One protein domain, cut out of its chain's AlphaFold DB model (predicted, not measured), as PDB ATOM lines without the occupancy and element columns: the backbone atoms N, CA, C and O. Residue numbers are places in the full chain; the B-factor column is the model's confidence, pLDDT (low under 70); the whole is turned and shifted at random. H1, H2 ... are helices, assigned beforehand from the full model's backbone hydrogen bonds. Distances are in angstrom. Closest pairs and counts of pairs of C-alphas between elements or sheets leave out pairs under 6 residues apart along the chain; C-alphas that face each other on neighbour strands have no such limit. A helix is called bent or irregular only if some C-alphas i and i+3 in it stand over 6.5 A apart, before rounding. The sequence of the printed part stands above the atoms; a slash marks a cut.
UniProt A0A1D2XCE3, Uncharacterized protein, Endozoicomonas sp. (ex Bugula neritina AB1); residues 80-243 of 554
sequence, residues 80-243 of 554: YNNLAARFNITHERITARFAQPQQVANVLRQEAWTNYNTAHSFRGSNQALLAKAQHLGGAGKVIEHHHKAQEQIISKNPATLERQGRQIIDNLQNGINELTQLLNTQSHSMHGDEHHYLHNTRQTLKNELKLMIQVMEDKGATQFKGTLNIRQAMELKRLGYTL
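AT A GLANCE: This is residues 80 to 243 of the 554 residues of an uncharacterized protein of Endozoicomonas sp. (ex Bugula neritina AB1) (UniProt A0A1D2XCE3). Three long helices, H3, H4 and H5, run up and down side by side in a bundle, and H2 folds back along H3, making an elongated rod. The short helices H1 and H6 both cross H5 near its end, about perpendicular to it. The printed part has 164 residues with six named helices, H1 to H6 in chain order, and no named strand; the class is all helix. It is compact, with a radius of gyration of the C-alphas of 17.6 A, and spans 61 by 26 by 26 A.

HOW THE PARTS SIT: H1, residues 83 to 91, touches H5, residues 192 to 216, at residues 210 to 214 of H5 alone; the closest C-alphas, Thr 90 and Gln 214, are 5.1 A apart. H2, residues 101 to 119, and H3, residues 127 to 149, form a helical hairpin at a shallow tilt of 20 degrees, with the C-alphas of Ala 112 and Ala 133 closest at 3.9 A. H3 and H4, residues 158 to 189, form a hairpin at 26 degrees; the closest C-alphas, Ala 139 and Gly 175, are 4.5 A apart, and H4 touches H3 with residues 168 to 182 alone. H4 and H5 form a hairpin at 16 degrees, with the C-alphas of Ile 176 and Arg 202 closest at 5.5 A. H5 is the hub, and with its residues 208 to 215 alone it touches H6, residues 230 to 238, the C-alphas of Leu 211 and Met 234 being closest at 5.6 A. H2 and H5 are near each other, while H2 and H4 are apart. Every O i to N i+4 pair is within hydrogen-bond range in H2, H3, H5 and H6, against 4 of 5 in H1 and 26 of 28 in H4.

IN THESE COORDINATES: H1 begins at C-alpha 83 (216.193, 218.354, 182.636). From first to last C-alpha H2 measures 26.8 A, H3 32.8 A, H4 46.0 A and H5 36.6 A. H4 is irregular, with C-alphas 185 and 188 8.1 A apart, and has a kink of 38 degrees near residue 183. H6 ends at C-alpha 238 (197.241, 212.959, 190.773).

THE WHOLE: The two C-alphas farthest apart, Arg 123 and Gln 223, are 60.9 A apart. The printed part has no cut; the link from H5 to H6, 13 residues, is long. No printed residue is under 70 in pLDDT.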
ATOM      1  N   TYR A  80     216.298 213.979 189.022       90.81
ATOM      2  CA  TYR A  80     216.050 215.412 189.172       90.81
ATOM      3  C   TYR A  80     217.102 216.317 188.493       90.81
ATOM      4  O   TYR A  80     216.810 217.445 188.097       90.81
ATOM      5  N   ASN A  81     218.337 215.853 188.316       93.19
ATOM      6  CA  ASN A  81     219.373 216.623 187.620       93.19
ATOM      7  C   ASN A  81     219.271 216.486 186.090       93.19
ATOM      8  O   ASN A  81     219.949 217.207 185.362       93.19
ATOM      9  N   ASN A  82     218.420 215.589 185.585       94.81
ATOM     10  CA  ASN A  82     218.175 215.424 184.160       94.81
ATOM     11  C   ASN A  82     216.964 216.269 183.724       94.81
ATOM     12  O   ASN A  82     215.811 215.888 183.936       94.81
ATOM     13  N   LEU A  83     217.230 217.417 183.089       95.12
ATOM     14  CA  LEU A  83     216.193 218.354 182.636       95.12
ATOM     15  C   LEU A  83     215.206 217.722 181.645       95.12
ATOM     16  O   LEU A  83     214.002 217.947 181.761       95.12
ATOM     17  N   ALA A  84     215.686 216.896 180.711       95.75
ATOM     18  CA  ALA A  84     214.824 216.218 179.745       95.75
ATOM     19  C   ALA A  84     213.893 215.206 180.434       95.75
ATOM     20  O   ALA A  84     212.704 215.136 180.125       95.75
ATOM     21  N   ALA A  85     214.405 214.461 181.419       95.62
ATOM     22  CA  ALA A  85     213.592 213.541 182.209       95.62
ATOM     23  C   ALA A  85     212.520 214.284 183.020       95.62
ATOM     24  O   ALA A  85     211.359 213.885 182.993       95.62
ATOM     25  N   ARG A  86     212.879 215.392 183.685       96.31
ATOM     26  CA  ARG A  86     211.920 216.251 184.404       96.31
ATOM     27  C   ARG A  86     210.835 216.784 183.482       96.31
ATOM     28  O   ARG A  86     209.661 216.655 183.812       96.31
ATOM     29  N   PHE A  87     211.213 217.306 182.317       96.12
ATOM     30  CA  PHE A  87     210.261 217.785 181.319       96.12
ATOM     31  C   PHE A  87     209.288 216.683 180.880       96.12
ATOM     32  O   PHE A  87     208.083 216.904 180.847       96.12
ATOM     33  N   ASN A  88     209.765 215.468 180.607       97.12
ATOM     34  CA  ASN A  88     208.871 214.365 180.247       97.12
ATOM     35  C   ASN A  88     207.933 213.988 181.407       97.12
ATOM     36  O   ASN A  88     206.734 213.798 181.205       97.12
ATOM     37  N   ILE A  89     208.458 213.945 182.635       97.50
ATOM     38  CA  ILE A  89     207.690 213.620 183.842       97.50
ATOM     39  C   ILE A  89     206.597 214.660 184.120       97.50
ATOM     40  O   ILE A  89     205.502 214.281 184.535       97.50
ATOM     41  N   THR A  90     206.833 215.952 183.874       96.56
ATOM     42  CA  THR A  90     205.813 216.993 184.105       96.56
ATOM     43  C   THR A  90     204.607 216.897 183.181       96.56
ATOM     44  O   THR A  90     203.533 217.394 183.530       96.56
ATOM     45  N   HIS A  91     204.751 216.221 182.042       95.44
ATOM     46  CA  HIS A  91     203.677 215.997 181.077       95.44
ATOM     47  C   HIS A  91     203.020 214.617 181.222       95.44
ATOM     48  O   HIS A  91     201.949 214.383 180.658       95.44
ATOM     49  N   GLU A  92     203.618 213.712 181.999       96.94
ATOM     50  CA  GLU A  92     203.085 212.373 182.232       96.94
ATOM     51  C   GLU A  92     201.861 212.398 183.161       96.94
ATOM     52  O   GLU A  92     201.804 213.113 184.165       96.94
ATOM     53  N   ARG A  93     200.852 211.577 182.856       96.81
ATOM     54  CA  ARG A  93     199.670 211.428 183.707       96.81
ATOM     55  C   ARG A  93     199.874 210.300 184.715       96.81
ATOM     56  O   ARG A  93     199.866 209.135 184.340       96.81
ATOM     57  N   ILE A  94     199.959 210.647 186.000       97.69
ATOM     58  CA  ILE A  94     200.063 209.674 187.097       97.69
ATOM     59  C   ILE A  94     198.766 209.651 187.905       97.69
ATOM     60  O   ILE A  94     198.452 210.620 188.589       97.69
ATOM     61  N   THR A  95     197.997 208.567 187.810       96.56
ATOM     62  CA  THR A  95     196.685 208.411 188.477       96.56
ATOM     63  C   THR A  95     196.726 207.430 189.645       96.56
ATOM     64  O   THR A  95     195.892 207.519 190.542       96.56
ATOM     65  N   ALA A  96     197.686 206.502 189.653       95.19
ATOM     66  CA  ALA A  96     197.808 205.481 190.686       95.19
ATOM     67  C   ALA A  96     198.186 206.095 192.043       95.19
ATOM     68  O   ALA A  96     199.047 206.977 192.126       95.19
ATOM     69  N   ARG A  97     197.555 205.608 193.115       93.25
ATOM     70  CA  ARG A  97     197.826 206.006 194.503       93.25
ATOM     71  C   ARG A  97     198.662 204.942 195.207       93.25
ATOM     72  O   ARG A  97     198.429 203.749 195.018       93.25
ATOM     73  N   PHE A  98     199.579 205.366 196.075       94.50
ATOM     74  CA  PHE A  98     200.203 204.457 197.031       94.50
ATOM     75  C   PHE A  98     199.223 204.141 198.167       94.50
ATOM     76  O   PHE A  98     199.158 204.850 199.166       94.50
ATOM     77  N   ALA A  99     198.429 203.085 197.997       90.12
ATOM     78  CA  ALA A  99     197.508 202.630 199.031       90.12
ATOM     79  C   ALA A  99     198.276 202.077 200.246       90.12
ATOM     80  O   ALA A  99     199.141 201.217 200.092       90.12
ATOM     81  N   GLN A 100     197.930 202.560 201.444       91.12
ATOM     82  CA  GLN A 100     198.420 202.042 202.730       91.12
ATOM     83  C   GLN A 100     199.958 201.908 202.820       91.12
ATOM     84  O   GLN A 100     200.469 200.826 203.129       91.12
ATOM     85  N   PRO A 101     200.734 202.987 202.587       94.12
ATOM     86  CA  PRO A 101     202.196 202.912 202.560       94.12
ATOM     87  C   PRO A 101     202.774 202.362 203.873       94.12
ATOM     88  O   PRO A 101     203.712 201.569 203.846       94.12
ATOM     89  N   GLN A 102     202.172 202.690 205.022       95.00
ATOM     90  CA  GLN A 102     202.598 202.161 206.318       95.00
ATOM     91  C   GLN A 102     202.418 200.638 206.426       95.00
ATOM     92  O   GLN A 102     203.301 199.948 206.937       95.00
ATOM     93  N   GLN A 103     201.307 200.092 205.923       95.62
ATOM     94  CA  GLN A 103     201.079 198.646 205.912       95.62
ATOM     95  C   GLN A 103     202.089 197.944 205.000       95.62
ATOM     96  O   GLN A 103     202.675 196.942 205.401       95.62
ATOM     97  N   VAL A 104     202.350 198.495 203.811       96.50
ATOM     98  CA  VAL A 104     203.363 197.965 202.883       96.50
ATOM     99  C   VAL A 104     204.755 197.989 203.519       96.50
ATOM    100  O   VAL A 104     205.465 196.985 203.474       96.50
ATOM    101  N   ALA A 105     205.130 199.083 204.187       97.62
ATOM    102  CA  ALA A 105     206.385 199.160 204.934       97.62
ATOM    103  C   ALA A 105     206.475 198.084 206.031       97.62
ATOM    104  O   ALA A 105     207.530 197.478 206.218       97.62
ATOM    105  N   ASN A 106     205.381 197.817 206.749       97.50
ATOM    106  CA  ASN A 106     205.335 196.778 207.780       97.50
ATOM    107  C   ASN A 106     205.499 195.373 207.184       97.50
ATOM    108  O   ASN A 106     206.292 194.596 207.708       97.50
ATOM    109  N   VAL A 107     204.808 195.072 206.080       96.94
ATOM    110  CA  VAL A 107     204.921 193.781 205.378       96.94
ATOM    111  C   VAL A 107     206.359 193.543 204.926       96.94
ATOM    112  O   VAL A 107     206.937 192.513 205.257       96.94
ATOM    113  N   LEU A 108     206.983 194.515 204.253       97.88
ATOM    114  CA  LEU A 108     208.367 194.376 203.789       97.88
ATOM    115  C   LEU A 108     209.357 194.169 204.943       97.88
ATOM    116  O   LEU A 108     210.279 193.367 204.820       97.88
ATOM    117  N   ARG A 109     209.163 194.844 206.083       97.81
ATOM    118  CA  ARG A 109     210.009 194.651 207.273       97.81
ATOM    119  C   ARG A 109     209.792 193.294 207.938       97.81
ATOM    120  O   ARG A 109     210.764 192.678 208.369       97.81
ATOM    121  N   GLN A 110     208.553 192.814 208.003       97.44
ATOM    122  CA  GLN A 110     208.251 191.490 208.545       97.44
ATOM    123  C   GLN A 110     208.860 190.384 207.675       97.44
ATOM    124  O   GLN A 110     209.471 189.444 208.191       97.44
ATOM    125  N   GLU A 111     208.750 190.519 206.355       96.75
ATOM    126  CA  GLU A 111     209.402 189.620 205.404       96.75
ATOM    127  C   GLU A 111     210.925 189.703 205.526       96.75
ATOM    128  O   GLU A 111     211.596 188.670 205.577       96.75
ATOM    129  N   ALA A 112     211.489 190.905 205.670       97.25
ATOM    130  CA  ALA A 112     212.917 191.081 205.911       97.25
ATOM    131  C   ALA A 112     213.389 190.324 207.160       97.25
ATOM    132  O   ALA A 112     214.343 189.551 207.094       97.25
ATOM    133  N   TRP A 113     212.688 190.489 208.283       97.31
ATOM    134  CA  TRP A 113     212.996 189.807 209.540       97.31
ATOM    135  C   TRP A 113     212.890 188.280 209.416       97.31
ATOM    136  O   TRP A 113     213.772 187.549 209.863       97.31
ATOM    137  N   THR A 114     211.853 187.790 208.733       96.06
ATOM    138  CA  THR A 114     211.647 186.353 208.495       96.06
ATOM    139  C   THR A 114     212.785 185.756 207.662       96.06
ATOM    140  O   THR A 114     213.332 184.708 208.018       96.06
ATOM    141  N   ASN A 115     213.194 186.438 206.587       95.62
ATOM    142  CA  ASN A 115     214.315 186.012 205.747       95.62
ATOM    143  C   ASN A 115     215.642 186.056 206.521       95.62
ATOM    144  O   ASN A 115     216.425 185.113 206.427       95.62
ATOM    145  N   TYR A 116     215.867 187.090 207.341       96.19
ATOM    146  CA  TYR A 116     217.057 187.207 208.185       96.19
ATOM    147  C   TYR A 116     217.180 186.041 209.173       96.19
ATOM    148  O   TYR A 116     218.231 185.405 209.248       96.19
ATOM    149  N   ASN A 117     216.105 185.702 209.889       94.75
ATOM    150  CA  ASN A 117     216.126 184.597 210.852       94.75
ATOM    151  C   ASN A 117     216.280 183.237 210.171       94.75
ATOM    152  O   ASN A 117     217.050 182.397 210.628       94.75
ATOM    153  N   THR A 118     215.593 183.032 209.043       94.31
ATOM    154  CA  THR A 118     215.714 181.791 208.262       94.31
ATOM    155  C   THR A 118     217.139 181.604 207.743       94.31
ATOM    156  O   THR A 118     217.646 180.483 207.694       94.31
ATOM    157  N   ALA A 119     217.816 182.702 207.399       94.94
ATOM    158  CA  ALA A 119     219.194 182.658 206.949       94.94
ATOM    159  C   ALA A 119     220.176 182.156 208.017       94.94
ATOM    160  O   ALA A 119     221.208 181.624 207.632       94.94
ATOM    161  N   HIS A 120     219.867 182.292 209.312       91.56
ATOM    162  CA  HIS A 120     220.737 181.917 210.438       91.56
ATOM    163  C   HIS A 120     220.404 180.540 211.048       91.56
ATOM    164  O   HIS A 120     220.675 180.289 212.220       91.56
ATOM    165  N   SER A 121     219.806 179.628 210.276       84.75
ATOM    166  CA  SER A 121     219.534 178.260 210.745       84.75
ATOM    167  C   SER A 121     220.820 177.478 211.104       84.75
ATOM    168  O   SER A 121     221.912 177.821 210.656       84.75
ATOM    169  N   PHE A 122     220.691 176.381 211.867       72.69
ATOM    170  CA  PHE A 122     221.790 175.559 212.426       72.69
ATOM    171  C   PHE A 122     222.869 175.084 211.419       72.69
ATOM    172  O   PHE A 122     223.933 174.632 211.826       72.69
ATOM    173  N   ARG A 123     222.629 175.176 210.104       76.81
ATOM    174  CA  ARG A 123     223.533 174.687 209.045       76.81
ATOM    175  C   ARG A 123     224.379 175.776 208.361       76.81
ATOM    176  O   ARG A 123     224.956 175.507 207.312       76.81
ATOM    177  N   GLY A 124     224.468 176.976 208.936       81.56
ATOM    178  CA  GLY A 124     225.261 178.095 208.402       81.56
ATOM    179  C   GLY A 124     224.415 179.199 207.759       81.56
ATOM    180  O   GLY A 124     223.191 179.094 207.685       81.56
ATOM    181  N   SER A 125     225.066 180.283 207.315       88.81
ATOM    182  CA  SER A 125     224.383 181.487 206.824       88.81
ATOM    183  C   SER A 125     223.989 181.399 205.344       88.81
ATOM    184  O   SER A 125     224.834 181.289 204.454       88.81
ATOM    185  N   ASN A 126     222.690 181.503 205.045       94.19
ATOM    186  CA  ASN A 126     222.216 181.607 203.662       94.19
ATOM    187  C   ASN A 126     222.330 183.058 203.162       94.19
ATOM    188  O   ASN A 126     221.452 183.889 203.399       94.19
ATOM    189  N   GLN A 127     223.407 183.354 202.432       94.38
ATOM    190  CA  GLN A 127     223.711 184.699 201.929       94.38
ATOM    191  C   GLN A 127     222.613 185.291 201.030       94.38
ATOM    192  O   GLN A 127     222.365 186.494 201.074       94.38
ATOM    193  N   ALA A 128     221.902 184.465 200.254       93.56
ATOM    194  CA  ALA A 128     220.807 184.942 199.409       93.56
ATOM    195  C   ALA A 128     219.629 185.461 200.251       93.56
ATOM    196  O   ALA A 128     219.069 186.519 199.954       93.56
ATOM    197  N   LEU A 129     219.292 184.758 201.337       94.56
ATOM    198  CA  LEU A 129     218.253 185.193 202.274       94.56
ATOM    199  C   LEU A 129     218.670 186.448 203.054       94.56
ATOM    200  O   LEU A 129     217.836 187.326 203.260       94.56
ATOM    201  N   LEU A 130     219.950 186.583 203.422       95.38
ATOM    202  CA  LEU A 130     220.469 187.810 204.042       95.38
ATOM    203  C   LEU A 130     220.374 189.013 203.100       95.38
ATOM    204  O   LEU A 130     219.864 190.060 203.497       95.38
ATOM    205  N   ALA A 131     220.793 188.856 201.842       94.94
ATOM    206  CA  ALA A 131     220.681 189.910 200.835       94.94
ATOM    207  C   ALA A 131     219.215 190.307 200.593       94.94
ATOM    208  O   ALA A 131     218.881 191.491 200.536       94.94
ATOM    209  N   LYS A 132     218.311 189.321 200.523       96.38
ATOM    210  CA  LYS A 132     216.866 189.564 200.414       96.38
ATOM    211  C   LYS A 132     216.330 190.346 201.605       96.38
ATOM    212  O   LYS A 132     215.641 191.346 201.413       96.38
ATOM    213  N   ALA A 133     216.674 189.921 202.819       96.75
ATOM    214  CA  ALA A 133     216.285 190.604 204.044       96.75
ATOM    215  C   ALA A 133     216.746 192.066 204.053       96.75
ATOM    216  O   ALA A 133     215.956 192.962 204.346       96.75
ATOM    217  N   GLN A 134     217.995 192.317 203.660       96.88
ATOM    218  CA  GLN A 134     218.550 193.662 203.563       96.88
ATOM    219  C   GLN A 134     217.758 194.545 202.587       96.88
ATOM    220  O   GLN A 134     217.333 195.635 202.971       96.88
ATOM    221  N   HIS A 135     217.514 194.077 201.358       97.62
ATOM    222  CA  HIS A 135     216.790 194.852 200.342       97.62
ATOM    223  C   HIS A 135     215.336 195.139 200.741       97.62
ATOM    224  O   HIS A 135     214.859 196.268 200.602       97.62
ATOM    225  N   LEU A 136     214.631 194.142 201.288       97.94
ATOM    226  CA  LEU A 136     213.260 194.314 201.779       97.94
ATOM    227  C   LEU A 136     213.204 195.306 202.950       97.94
ATOM    228  O   LEU A 136     212.360 196.203 202.961       97.94
ATOM    229  N   GLY A 137     214.134 195.197 203.904       97.94
ATOM    230  CA  GLY A 137     214.230 196.108 205.043       97.94
ATOM    231  C   GLY A 137     214.543 197.546 204.616       97.94
ATOM    232  O   GLY A 137     213.906 198.486 205.098       97.94
ATOM    233  N   GLY A 138     215.467 197.716 203.663       97.56
ATOM    234  CA  GLY A 138     215.807 199.007 203.066       97.56
ATOM    235  C   GLY A 138     214.613 199.661 202.368       97.56
ATOM    236  O   GLY A 138     214.278 200.812 202.661       97.56
ATOM    237  N   ALA A 139     213.909 198.913 201.512       97.94
ATOM    238  CA  ALA A 139     212.704 199.392 200.835       97.94
ATOM    239  C   ALA A 139     211.582 199.754 201.827       97.94
ATOM    240  O   ALA A 139     210.966 200.815 201.702       97.94
ATOM    241  N   GLY A 140     211.354 198.921 202.849       98.06
ATOM    242  CA  GLY A 140     210.372 199.187 203.903       98.06
ATOM    243  C   GLY A 140     210.656 200.489 204.660       98.06
ATOM    244  O   GLY A 140     209.750 201.303 204.847       98.06
ATOM    245  N   LYS A 141     211.922 200.742 205.023       98.12
ATOM    246  CA  LYS A 141     212.348 201.988 205.683       98.12
ATOM    247  C   LYS A 141     212.128 203.221 204.801       98.12
ATOM    248  O   LYS A 141     211.659 204.246 205.289       98.12
ATOM    249  N   VAL A 142     212.435 203.126 203.504       97.88
ATOM    250  CA  VAL A 142     212.189 204.212 202.540       97.88
ATOM    251  C   VAL A 142     210.705 204.564 202.466       97.88
ATOM    252  O   VAL A 142     210.359 205.743 202.509       97.88
ATOM    253  N   ILE A 143     209.826 203.562 202.384       97.69
ATOM    254  CA  ILE A 143     208.375 203.779 202.305       97.69
ATOM    255  C   ILE A 143     207.852 204.455 203.578       97.69
ATOM    256  O   ILE A 143     207.065 205.397 203.489       97.69
ATOM    257  N   GLU A 144     208.321 204.034 204.754       97.12
ATOM    258  CA  GLU A 144     207.970 204.674 206.027       97.12
ATOM    259  C   GLU A 144     208.439 206.140 206.080       97.12
ATOM    260  O   GLU A 144     207.683 207.031 206.472       97.12
ATOM    261  N   HIS A 145     209.676 206.414 205.658       97.06
ATOM    262  CA  HIS A 145     210.205 207.777 205.595       97.06
ATOM    263  C   HIS A 145     209.413 208.655 204.620       97.06
ATOM    264  O   HIS A 145     209.103 209.796 204.955       97.06
ATOM    265  N   HIS A 146     209.053 208.127 203.445       96.94
ATOM    266  CA  HIS A 146     208.204 208.825 202.476       96.94
ATOM    267  C   HIS A 146     206.836 209.157 203.072       96.94
ATOM    268  O   HIS A 146     206.399 210.302 203.002       96.94
ATOM    269  N   HIS A 147     206.195 208.190 203.734       95.50
ATOM    270  CA  HIS A 147     204.905 208.397 204.391       95.50
ATOM    271  C   HIS A 147     204.948 209.542 205.415       95.50
ATOM    272  O   HIS A 147     204.054 210.388 205.418       95.50
ATOM    273  N   LYS A 148     206.013 209.622 206.224       95.56
ATOM    274  CA  LYS A 148     206.231 210.730 207.172       95.56
ATOM    275  C   LYS A 148     206.526 212.053 206.461       95.56
ATOM    276  O   LYS A 148     206.010 213.093 206.857       95.56
ATOM    277  N   ALA A 149     207.344 212.029 205.407       95.75
ATOM    278  CA  ALA A 149     207.703 213.226 204.648       95.75
ATOM    279  C   ALA A 149     206.492 213.854 203.940       95.75
ATOM    280  O   ALA A 149     206.401 215.072 203.841       95.75
ATOM    281  N   GLN A 150     205.529 213.039 203.511       94.50
ATOM    282  CA  GLN A 150     204.285 213.497 202.900       94.50
ATOM    283  C   GLN A 150     203.436 214.408 203.806       94.50
ATOM    284  O   GLN A 150     202.683 215.233 203.290       94.50
ATOM    285  N   GLU A 151     203.566 214.305 205.131       93.38
ATOM    286  CA  GLU A 151     202.857 215.181 206.075       93.38
ATOM    287  C   GLU A 151     203.523 216.554 206.244       93.38
ATOM    288  O   GLU A 151     202.946 217.459 206.845       93.38
ATOM    289  N   GLN A 152     204.730 216.743 205.704       94.38
ATOM    290  CA  GLN A 152     205.427 218.020 205.800       94.38
ATOM    291  C   GLN A 152     204.713 219.093 204.982       94.38
ATOM    292  O   GLN A 152     204.331 218.885 203.829       94.38
ATOM    293  N   ILE A 153     204.580 220.272 205.581       94.75
ATOM    294  CA  ILE A 153     204.045 221.459 204.925       94.75
ATOM    295  C   ILE A 153     205.002 221.931 203.824       94.75
ATOM    296  O   ILE A 153     206.218 221.999 204.021       94.75
ATOM    297  N   ILE A 154     204.445 222.295 202.668       93.06
ATOM    298  CA  ILE A 154     205.199 222.847 201.542       93.06
ATOM    299  C   ILE A 154     205.800 224.188 201.945       93.06
ATOM    300  O   ILE A 154     205.099 225.118 202.362       93.06
ATOM    301  N   SER A 155     207.121 224.292 201.803       92.31
ATOM    302  CA  SER A 155     207.835 225.521 202.112       92.31
ATOM    303  C   SER A 155     207.398 226.679 201.210       92.31
ATOM    304  O   SER A 155     207.255 226.549 199.995       92.31
ATOM    305  N   LYS A 156     207.279 227.864 201.818       89.75
ATOM    306  CA  LYS A 156     207.062 229.135 201.109       89.75
ATOM    307  C   LYS A 156     208.290 229.554 200.289       89.75
ATOM    308  O   LYS A 156     208.159 230.322 199.343       89.75
ATOM    309  N   ASN A 157     209.478 229.097 200.689       93.00
ATOM    310  CA  ASN A 157     210.746 229.403 200.037       93.00
ATOM    311  C   ASN A 157     211.045 228.349 198.948       93.00
ATOM    312  O   ASN A 157     211.170 227.170 199.304       93.00
ATOM    313  N   PRO A 158     211.204 228.748 197.668       93.19
ATOM    314  CA  PRO A 158     211.492 227.825 196.569       93.19
ATOM    315  C   PRO A 158     212.735 226.951 196.781       93.19
ATOM    316  O   PRO A 158     212.682 225.761 196.502       93.19
ATOM    317  N   ALA A 159     213.826 227.493 197.329       94.81
ATOM    318  CA  ALA A 159     215.059 226.735 197.563       94.81
ATOM    319  C   ALA A 159     214.890 225.683 198.673       94.81
ATOM    320  O   ALA A 159     215.436 224.581 198.599       94.81
ATOM    321  N   THR A 160     214.106 225.994 199.709       94.88
ATOM    322  CA  THR A 160     213.751 225.015 200.744       94.88
ATOM    323  C   THR A 160     212.822 223.937 200.187       94.88
ATOM    324  O   THR A 160     213.053 222.765 200.473       94.88
ATOM    325  N   LEU A 161     211.823 224.301 199.369       94.25
ATOM    326  CA  LEU A 161     210.961 223.330 198.683       94.25
ATOM    327  C   LEU A 161     211.788 222.418 197.770       94.25
ATOM    328  O   LEU A 161     211.609 221.203 197.788       94.25
ATOM    329  N   GLU A 162     212.737 222.987 197.025       95.25
ATOM    330  CA  GLU A 162     213.649 222.219 196.188       95.25
ATOM    331  C   GLU A 162     214.459 221.216 197.022       95.25
ATOM    332  O   GLU A 162     214.541 220.039 196.675       95.25
ATOM    333  N   ARG A 163     215.020 221.649 198.155       95.88
ATOM    334  CA  ARG A 163     215.780 220.772 199.055       95.88
ATOM    335  C   ARG A 163     214.921 219.642 199.627       95.88
ATOM    336  O   ARG A 163     215.347 218.490 199.593       95.88
ATOM    337  N   GLN A 164     213.723 219.966 200.122       95.31
ATOM    338  CA  GLN A 164     212.761 218.986 200.636       95.31
ATOM    339  C   GLN A 164     212.400 217.961 199.555       95.31
ATOM    340  O   GLN A 164     212.470 216.754 199.783       95.31
ATOM    341  N   GLY A 165     212.064 218.438 198.355       96.25
ATOM    342  CA  GLY A 165     211.691 217.579 197.242       96.25
ATOM    343  C   GLY A 165     212.835 216.696 196.752       96.25
ATOM    344  O   GLY A 165     212.618 215.505 196.548       96.25
ATOM    345  N   ARG A 166     214.066 217.219 196.662       96.50
ATOM    346  CA  ARG A 166     215.263 216.420 196.343       96.50
ATOM    347  C   ARG A 166     215.485 215.305 197.360       96.50
ATOM    348  O   ARG A 166     215.642 214.160 196.961       96.50
ATOM    349  N   GLN A 167     215.401 215.609 198.657       96.06
ATOM    350  CA  GLN A 167     215.541 214.599 199.707       96.06
ATOM    351  C   GLN A 167     214.496 213.478 199.573       96.06
ATOM    352  O   GLN A 167     214.820 212.302 199.740       96.06
ATOM    353  N   ILE A 168     213.245 213.821 199.255       96.88
ATOM    354  CA  ILE A 168     212.179 212.836 199.019       96.88
ATOM    355  C   ILE A 168     212.467 212.007 197.763       96.88
ATOM    356  O   ILE A 168     212.375 210.783 197.814       96.88
ATOM    357  N   ILE A 169     212.850 212.650 196.657       97.19
ATOM    358  CA  ILE A 169     213.187 211.981 195.393       97.19
ATOM    359  C   ILE A 169     214.348 211.002 195.584       97.19
ATOM    360  O   ILE A 169     214.243 209.857 195.148       97.19
ATOM    361  N   ASP A 170     215.414 211.412 196.272       95.50
ATOM    362  CA  ASP A 170     216.583 210.570 196.531       95.50
ATOM    363  C   ASP A 170     216.212 209.363 197.406       95.50
ATOM    364  O   ASP A 170     216.587 208.228 197.105       95.50
ATOM    365  N   ASN A 171     215.397 209.574 198.447       95.94
ATOM    366  CA  ASN A 171     214.879 208.485 199.275       95.94
ATOM    367  C   ASN A 171     214.054 207.488 198.449       95.94
ATOM    368  O   ASN A 171     214.298 206.284 198.524       95.94
ATOM    369  N   LEU A 172     213.109 207.970 197.637       97.25
ATOM    370  CA  LEU A 172     212.289 207.124 196.765       97.25
ATOM    371  C   LEU A 172     213.148 206.358 195.753       97.25
ATOM    372  O   LEU A 172     212.935 205.160 195.553       97.25
ATOM    373  N   GLN A 173     214.149 207.013 195.159       96.81
ATOM    374  CA  GLN A 173     215.094 206.387 194.237       96.81
ATOM    375  C   GLN A 173     215.883 205.261 194.914       96.81
ATOM    376  O   GLN A 173     216.054 204.200 194.314       96.81
ATOM    377  N   ASN A 174     216.294 205.440 196.173       96.12
ATOM    378  CA  ASN A 174     216.938 204.380 196.945       96.12
ATOM    379  C   ASN A 174     216.013 203.167 197.099       96.12
ATOM    380  O   ASN A 174     216.416 202.061 196.756       96.12
ATOM    381  N   GLY A 175     214.749 203.357 197.491       97.12
ATOM    382  CA  GLY A 175     213.786 202.248 197.590       97.12
ATOM    383  C   GLY A 175     213.532 201.542 196.252       97.12
ATOM    384  O   GLY A 175     213.441 200.315 196.199       97.12
ATOM    385  N   ILE A 176     213.480 202.295 195.147       97.62
ATOM    386  CA  ILE A 176     213.381 201.735 193.789       97.62
ATOM    387  C   ILE A 176     214.610 200.879 193.460       97.62
ATOM    388  O   ILE A 176     214.463 199.814 192.850       97.62
ATOM    389  N   ASN A 177     215.804 201.322 193.855       96.25
ATOM    390  CA  ASN A 177     217.055 200.604 193.629       96.25
ATOM    391  C   ASN A 177     217.119 199.310 194.453       96.25
ATOM    392  O   ASN A 177     217.450 198.273 193.882       96.25
ATOM    393  N   GLU A 178     216.726 199.344 195.734       97.44
ATOM    394  CA  GLU A 178     216.646 198.154 196.600       97.44
ATOM    395  C   GLU A 178     215.755 197.071 195.969       97.44
ATOM    396  O   GLU A 178     216.178 195.932 195.762       97.44
ATOM    397  N   LEU A 179     214.534 197.442 195.562       97.69
ATOM    398  CA  LEU A 179     213.599 196.505 194.935       97.69
ATOM    399  C   LEU A 179     214.075 196.033 193.557       97.69
ATOM    400  O   LEU A 179     213.837 194.890 193.179       97.69
ATOM    401  N   THR A 180     214.753 196.889 192.790       97.12
ATOM    402  CA  THR A 180     215.301 196.507 191.479       97.12
ATOM    403  C   THR A 180     216.435 195.501 191.622       97.12
ATOM    404  O   THR A 180     216.454 194.514 190.891       97.12
ATOM    405  N   GLN A 181     217.350 195.713 192.570       96.06
ATOM    406  CA  GLN A 181     218.439 194.777 192.835       96.06
ATOM    407  C   GLN A 181     217.888 193.416 193.268       96.06
ATOM    408  O   GLN A 181     218.307 192.389 192.733       96.06
ATOM    409  N   LEU A 182     216.893 193.409 194.157       96.50
ATOM    410  CA  LEU A 182     216.233 192.186 194.601       96.50
ATOM    411  C   LEU A 182     215.536 191.439 193.449       96.50
ATOM    412  O   LEU A 182     215.776 190.249 193.253       96.50
ATOM    413  N   LEU A 183     214.724 192.131 192.643       96.94
ATOM    414  CA  LEU A 183     214.037 191.531 191.490       96.94
ATOM    415  C   LEU A 183     215.028 190.987 190.446       96.94
ATOM    416  O   LEU A 183     214.828 189.900 189.912       96.94
ATOM    417  N   ASN A 184     216.122 191.699 190.179       95.94
ATOM    418  CA  ASN A 184     217.108 191.266 189.188       95.94
ATOM    419  C   ASN A 184     217.929 190.057 189.656       95.94
ATOM    420  O   ASN A 184     218.302 189.228 188.836       95.94
ATOM    421  N   THR A 185     218.232 189.963 190.952       95.75
ATOM    422  CA  THR A 185     219.114 188.910 191.486       95.75
ATOM    423  C   THR A 185     218.368 187.666 191.952       95.75
ATOM    424  O   THR A 185     218.974 186.601 192.044       95.75
ATOM    425  N   GLN A 186     217.072 187.774 192.262       95.44
ATOM    426  CA  GLN A 186     216.322 186.690 192.902       95.44
ATOM    427  C   GLN A 186     214.942 186.407 192.288       95.44
ATOM    428  O   GLN A 186     214.225 185.558 192.810       95.44
ATOM    429  N   SER A 187     214.540 187.052 191.185       94.38
ATOM    430  CA  SER A 187     213.210 186.820 190.574       94.38
ATOM    431  C   SER A 187     212.914 185.346 190.286       94.38
ATOM    432  O   SER A 187     211.811 184.882 190.549       94.38
ATOM    433  N   HIS A 188     213.904 184.588 189.814       94.69
ATOM    434  CA  HIS A 188     213.776 183.162 189.486       94.69
ATOM    435  C   HIS A 188     213.580 182.236 190.700       94.69
ATOM    436  O   HIS A 188     213.202 181.079 190.518       94.69
ATOM    437  N   SER A 189     213.838 182.708 191.924       93.50
ATOM    438  CA  SER A 189     213.593 181.956 193.164       93.50
ATOM    439  C   SER A 189     212.396 182.474 193.967       93.50
ATOM    440  O   SER A 189     212.048 181.871 194.982       93.50
ATOM    441  N   MET A 190     211.762 183.570 193.541       96.25
ATOM    442  CA  MET A 190     210.559 184.107 194.179       96.25
ATOM    443  C   MET A 190     209.308 183.342 193.750       96.25
ATOM    444  O   MET A 190     209.198 182.857 192.625       96.25
ATOM    445  N   HIS A 191     208.319 183.297 194.641       96.69
ATOM    446  CA  HIS A 191     206.964 182.917 194.253       96.69
ATOM    447  C   HIS A 191     206.366 183.979 193.312       96.69
ATOM    448  O   HIS A 191     206.679 185.164 193.445       96.69
ATOM    449  N   GLY A 192     205.471 183.582 192.401       96.31
ATOM    450  CA  GLY A 192     204.852 184.504 191.436       96.31
ATOM    451  C   GLY A 192     204.166 185.704 192.102       96.31
ATOM    452  O   GLY A 192     204.382 186.843 191.688       96.31
ATOM    453  N   ASP A 193     203.424 185.462 193.186       96.56
ATOM    454  CA  ASP A 193     202.738 186.521 193.942       96.56
ATOM    455  C   ASP A 193     203.708 187.498 194.608       96.56
ATOM    456  O   ASP A 193     203.483 188.707 194.588       96.56
ATOM    457  N   GLU A 194     204.816 186.992 195.157       96.56
ATOM    458  CA  GLU A 194     205.850 187.831 195.762       96.56
ATOM    459  C   GLU A 194     206.507 188.717 194.699       96.56
ATOM    460  O   GLU A 194     206.621 189.931 194.874       96.56
ATOM    461  N   HIS A 195     206.894 188.123 193.568       97.19
ATOM    462  CA  HIS A 195     207.477 188.862 192.454       97.19
ATOM    463  C   HIS A 195     206.523 189.960 191.961       97.19
ATOM    464  O   HIS A 195     206.934 191.109 191.773       97.19
ATOM    465  N   HIS A 196     205.240 189.631 191.785       97.00
ATOM    466  CA  HIS A 196     204.217 190.588 191.373       97.00
ATOM    467  C   HIS A 196     204.034 191.715 192.401       97.00
ATOM    468  O   HIS A 196     204.021 192.889 192.028       97.00
ATOM    469  N   TYR A 197     203.964 191.378 193.692       96.62
ATOM    470  CA  TYR A 197     203.863 192.343 194.785       96.62
ATOM    471  C   TYR A 197     205.035 193.333 194.777       96.62
ATOM    472  O   TYR A 197     204.817 194.541 194.676       96.62
ATOM    473  N   LEU A 198     206.280 192.839 194.783       97.44
ATOM    474  CA  LEU A 198     207.481 193.683 194.790       97.44
ATOM    475  C   LEU A 198     207.602 194.527 193.516       97.44
ATOM    476  O   LEU A 198     207.983 195.701 193.575       97.44
ATOM    477  N   HIS A 199     207.245 193.955 192.363       97.56
ATOM    478  CA  HIS A 199     207.191 194.691 191.107       97.56
ATOM    479  C   HIS A 199     206.211 195.870 191.192       97.56
ATOM    480  O   HIS A 199     206.579 196.994 190.840       97.56
ATOM    481  N   ASN A 200     204.995 195.642 191.695       97.06
ATOM    482  CA  ASN A 200     203.982 196.685 191.848       97.06
ATOM    483  C   ASN A 200     204.411 197.749 192.861       97.06
ATOM    484  O   ASN A 200     204.316 198.937 192.556       97.06
ATOM    485  N   THR A 201     204.968 197.363 194.014       97.62
ATOM    486  CA  THR A 201     205.508 198.315 195.000       97.62
ATOM    487  C   THR A 201     206.580 199.212 194.381       97.62
ATOM    488  O   THR A 201     206.553 200.430 194.568       97.62
ATOM    489  N   ARG A 202     207.485 198.647 193.572       98.00
ATOM    490  CA  ARG A 202     208.497 199.423 192.842       98.00
ATOM    491  C   ARG A 202     207.868 200.421 191.865       98.00
ATOM    492  O   ARG A 202     208.343 201.553 191.779       98.00
ATOM    493  N   GLN A 203     206.836 200.027 191.117       98.00
ATOM    494  CA  GLN A 203     206.145 200.949 190.202       98.00
ATOM    495  C   GLN A 203     205.418 202.063 190.960       98.00
ATOM    496  O   GLN A 203     205.475 203.221 190.553       98.00
ATOM    497  N   THR A 204     204.814 201.750 192.106       97.38
ATOM    498  CA  THR A 204     204.200 202.750 192.980       97.38
ATOM    499  C   THR A 204     205.222 203.773 193.476       97.38
ATOM    500  O   THR A 204     204.972 204.970 193.368       97.38
ATOM    501  N   LEU A 205     206.412 203.346 193.917       97.75
ATOM    502  CA  LEU A 205     207.490 204.273 194.293       97.75
ATOM    503  C   LEU A 205     207.925 205.180 193.131       97.75
ATOM    504  O   LEU A 205     208.156 206.370 193.332       97.75
ATOM    505  N   LYS A 206     207.994 204.645 191.903       97.94
ATOM    506  CA  LYS A 206     208.270 205.450 190.701       97.94
ATOM    507  C   LYS A 206     207.183 206.497 190.457       97.94
ATOM    508  O   LYS A 206     207.508 207.631 190.123       97.94
ATOM    509  N   ASN A 207     205.917 206.136 190.638       98.00
ATOM    510  CA  ASN A 207     204.795 207.062 190.494       98.00
ATOM    511  C   ASN A 207     204.850 208.187 191.539       98.00
ATOM    512  O   ASN A 207     204.685 209.352 191.183       98.00
ATOM    513  N   GLU A 208     205.157 207.864 192.797       98.12
ATOM    514  CA  GLU A 208     205.340 208.862 193.860       98.12
ATOM    515  C   GLU A 208     206.515 209.804 193.569       98.12
ATOM    516  O   GLU A 208     206.389 211.017 193.729       98.12
ATOM    517  N   LEU A 209     207.634 209.276 193.063       98.06
ATOM    518  CA  LEU A 209     208.785 210.087 192.662       98.06
ATOM    519  C   LEU A 209     208.396 211.079 191.561       98.06
ATOM    520  O   LEU A 209     208.716 212.267 191.646       98.06
ATOM    521  N   LYS A 210     207.678 210.604 190.537       98.31
ATOM    522  CA  LYS A 210     207.206 211.440 189.428       98.31
ATOM    523  C   LYS A 210     206.256 212.534 189.908       98.31
ATOM    524  O   LYS A 210     206.401 213.681 189.497       98.31
ATOM    525  N   LEU A 211     205.326 212.204 190.803       98.25
ATOM    526  CA  LEU A 211     204.416 213.180 191.406       98.25
ATOM    527  C   LEU A 211     205.172 214.239 192.215       98.25
ATOM    528  O   LEU A 211     204.835 215.415 192.117       98.25
ATOM    529  N   MET A 212     206.218 213.864 192.958       98.00
ATOM    530  CA  MET A 212     207.030 214.844 193.685       98.00
ATOM    531  C   MET A 212     207.743 215.808 192.728       98.00
ATOM    532  O   MET A 212     207.711 217.018 192.947       98.00
ATOM    533  N   ILE A 213     208.303 215.306 191.620       98.06
ATOM    534  CA  ILE A 213     208.859 216.161 190.557       98.06
ATOM    535  C   ILE A 213     207.775 217.096 190.009       98.06
ATOM    536  O   ILE A 213     207.992 218.299 189.922       98.06
ATOM    537  N   GLN A 214     206.581 216.580 189.706       98.00
ATOM    538  CA  GLN A 214     205.465 217.400 189.226       98.00
ATOM    539  C   GLN A 214     205.062 218.511 190.202       98.00
ATOM    540  O   GLN A 214     204.648 219.572 189.745       98.00
ATOM    541  N   VAL A 215     205.163 218.285 191.515       97.00
ATOM    542  CA  VAL A 215     204.931 219.318 192.537       97.00
ATOM    543  C   VAL A 215     206.044 220.366 192.513       97.00
ATOM    544  O   VAL A 215     205.746 221.554 192.555       97.00
ATOM    545  N   MET A 216     207.311 219.953 192.419       96.31
ATOM    546  CA  MET A 216     208.457 220.873 192.408       96.31
ATOM    547  C   MET A 216     208.495 221.769 191.166       96.31
ATOM    548  O   MET A 216     208.870 222.934 191.269       96.31
ATOM    549  N   GLU A 217     208.095 221.242 190.006       96.06
ATOM    550  CA  GLU A 217     208.044 222.006 188.751       96.06
ATOM    551  C   GLU A 217     206.799 222.894 188.619       96.06
ATOM    552  O   GLU A 217     206.715 223.719 187.704       96.06
ATOM    553  N   ASP A 218     205.800 222.729 189.489       95.75
ATOM    554  CA  ASP A 218     204.588 223.534 189.430       95.75
ATOM    555  C   ASP A 218     204.855 224.926 190.017       95.75
ATOM    556  O   ASP A 218     205.073 225.099 191.218       95.75
ATOM    557  N   LYS A 219     204.813 225.949 189.157       92.94
ATOM    558  CA  LYS A 219     205.116 227.342 189.523       92.94
ATOM    559  C   LYS A 219     204.251 227.869 190.666       92.94
ATOM    560  O   LYS A 219     204.668 228.800 191.355       92.94
ATOM    561  N   GLY A 220     203.054 227.318 190.859       92.88
ATOM    562  CA  GLY A 220     202.174 227.761 191.926       92.88
ATOM    563  C   GLY A 220     202.317 226.978 193.240       92.88
ATOM    564  O   GLY A 220     201.729 227.378 194.244       92.88
ATOM    565  N   ALA A 221     203.182 225.955 193.315       93.31
ATOM    566  CA  ALA A 221     203.435 225.202 194.551       93.31
ATOM    567  C   ALA A 221     203.789 226.111 195.745       93.31
ATOM    568  O   ALA A 221     203.264 225.945 196.846       93.31
ATOM    569  N   THR A 222     204.612 227.140 195.524       90.50
ATOM    570  CA  THR A 222     205.016 228.100 196.570       90.50
ATOM    571  C   THR A 222     203.940 229.138 196.916       90.50
ATOM    572  O   THR A 222     204.032 229.826 197.939       90.50
ATOM    573  N   GLN A 223     202.877 229.248 196.112       88.81
ATOM    574  CA  GLN A 223     201.763 230.177 196.342       88.81
ATOM    575  C   GLN A 223     200.803 229.672 197.437       88.81
ATOM    576  O   GLN A 223     200.122 230.468 198.105       88.81
ATOM    577  N   PHE A 224     200.822 228.367 197.719       85.50
ATOM    578  CA  PHE A 224     200.099 227.709 198.814       85.50
ATOM    579  C   PHE A 224     200.790 227.874 200.172       85.50
ATOM    580  O   PHE A 224     200.890 226.928 200.939       85.50
ATOM    581  N   LYS A 225     201.276 229.089 200.462       74.94
ATOM    582  CA  LYS A 225     202.103 229.500 201.611       74.94
ATOM    583  C   LYS A 225     201.804 228.781 202.946       74.94
ATOM    584  O   LYS A 225     201.212 229.379 203.843       74.94
ATOM    585  N   GLY A 226     202.304 227.565 203.130       79.50
ATOM    586  CA  GLY A 226     202.071 226.764 204.328       79.50
ATOM    587  C   GLY A 226     200.657 226.183 204.490       79.50
ATOM    588  O   GLY A 226     200.304 225.784 205.590       79.50
ATOM    589  N   THR A 227     199.839 226.176 203.435       86.56
ATOM    590  CA  THR A 227     198.457 225.667 203.471       86.56
ATOM    591  C   THR A 227     198.342 224.220 203.015       86.56
ATOM    592  O   THR A 227     197.387 223.554 203.389       86.56
ATOM    593  N   LEU A 228     199.276 223.750 202.184       92.31
ATOM    594  CA  LEU A 228     199.303 222.372 201.700       92.31
ATOM    595  C   LEU A 228     200.478 221.616 202.307       92.31
ATOM    596  O   LEU A 228     201.594 222.141 202.354       92.31
ATOM    597  N   ASN A 229     200.245 220.369 202.699       93.44
ATOM    598  CA  ASN A 229     201.322 219.401 202.861       93.44
ATOM    599  C   ASN A 229     201.685 218.739 201.522       93.44
ATOM    600  O   ASN A 229     200.987 218.878 200.510       93.44
ATOM    601  N   ILE A 230     202.813 218.033 201.505       94.81
ATOM    602  CA  ILE A 230     203.325 217.359 200.310       94.81
ATOM    603  C   ILE A 230     202.315 216.328 199.788       94.81
ATOM    604  O   ILE A 230     202.091 216.268 198.577       94.81
ATOM    605  N   ARG A 231     201.634 215.581 200.672       94.12
ATOM    606  CA  ARG A 231     200.578 214.633 200.278       94.12
ATOM    607  C   ARG A 231     199.482 215.321 199.477       94.12
ATOM    608  O   ARG A 231     199.135 214.847 198.401       94.12
ATOM    609  N   GLN A 232     198.942 216.422 199.990       93.69
ATOM    610  CA  GLN A 232     197.850 217.155 199.357       93.69
ATOM    611  C   GLN A 232     198.257 217.681 197.980       93.69
ATOM    612  O   GLN A 232     197.495 217.542 197.028       93.69
ATOM    613  N   ALA A 233     199.466 218.229 197.837       95.38
ATOM    614  CA  ALA A 233     199.940 218.672 196.530       95.38
ATOM    615  C   ALA A 233     200.121 217.510 195.547       95.38
ATOM    616  O   ALA A 233     199.700 217.621 194.397       95.38
ATOM    617  N   MET A 234     200.682 216.381 195.990       96.44
ATOM    618  CA  MET A 234     200.793 215.182 195.154       96.44
ATOM    619  C   MET A 234     199.411 214.640 194.755       96.44
ATOM    620  O   MET A 234     199.225 214.277 193.595       96.44
ATOM    621  N   GLU A 235     198.423 214.633 195.660       95.38
ATOM    622  CA  GLU A 235     197.035 214.270 195.333       95.38
ATOM    623  C   GLU A 235     196.417 215.243 194.321       95.38
ATOM    624  O   GLU A 235     195.824 214.785 193.347       95.38
ATOM    625  N   LEU A 236     196.624 216.558 194.447       95.62
ATOM    626  CA  LEU A 236     196.169 217.528 193.441       95.62
ATOM    627  C   LEU A 236     196.768 217.235 192.056       95.62
ATOM    628  O   LEU A 236     196.027 217.185 191.069       95.62
ATOM    629  N   LYS A 237     198.077 216.954 191.966       96.88
ATOM    630  CA  LYS A 237     198.706 216.530 190.699       96.88
ATOM    631  C   LYS A 237     198.106 215.216 190.192       96.88
ATOM    632  O   LYS A 237     197.769 215.111 189.009       96.88
ATOM    633  N   ARG A 238     197.882 214.247 191.085       96.81
ATOM    634  CA  ARG A 238     197.241 212.959 190.773       96.81
ATOM    635  C   ARG A 238     195.799 213.114 190.311       96.81
ATOM    636  O   ARG A 238     195.339 212.269 189.556       96.81
ATOM    637  N   LEU A 239     195.099 214.174 190.682       95.94
ATOM    638  CA  LEU A 239     193.743 214.482 190.220       95.94
ATOM    639  C   LEU A 239     193.725 215.363 188.953       95.94
ATOM    640  O   LEU A 239     192.669 215.661 188.400       95.94
ATOM    641  N   GLY A 240     194.902 215.736 188.442       95.31
ATOM    642  CA  GLY A 240     195.045 216.525 187.222       95.31
ATOM    643  C   GLY A 240     194.921 218.035 187.429       95.31
ATOM    644  O   GLY A 240     194.742 218.753 186.443       95.31
ATOM    645  N   TYR A 241     195.032 218.513 188.670       95.31
ATOM    646  CA  TYR A 241     195.055 219.935 188.990       95.31
ATOM    647  C   TYR A 241     196.459 220.537 188.827       95.31
ATOM    648  O   TYR A 241     197.501 219.889 188.999       95.31
ATOM    649  N   THR A 242     196.474 221.814 188.472       93.38
ATOM    650  CA  THR A 242     197.609 222.713 188.672       93.38
ATOM    651  C   THR A 242     197.595 223.206 190.109       93.38
ATOM    652  O   THR A 242     196.530 223.362 190.706       93.38
ATOM    653  N   LEU A 243     198.772 223.451 190.679       93.12
ATOM    654  CA  LEU A 243     198.869 224.102 191.980       93.12
ATOM    655  C   LEU A 243     198.717 225.613 191.791       93.12
ATOM    656  O   LEU A 243     199.582 226.368 192.201       93.12
TER     657      LEU A 243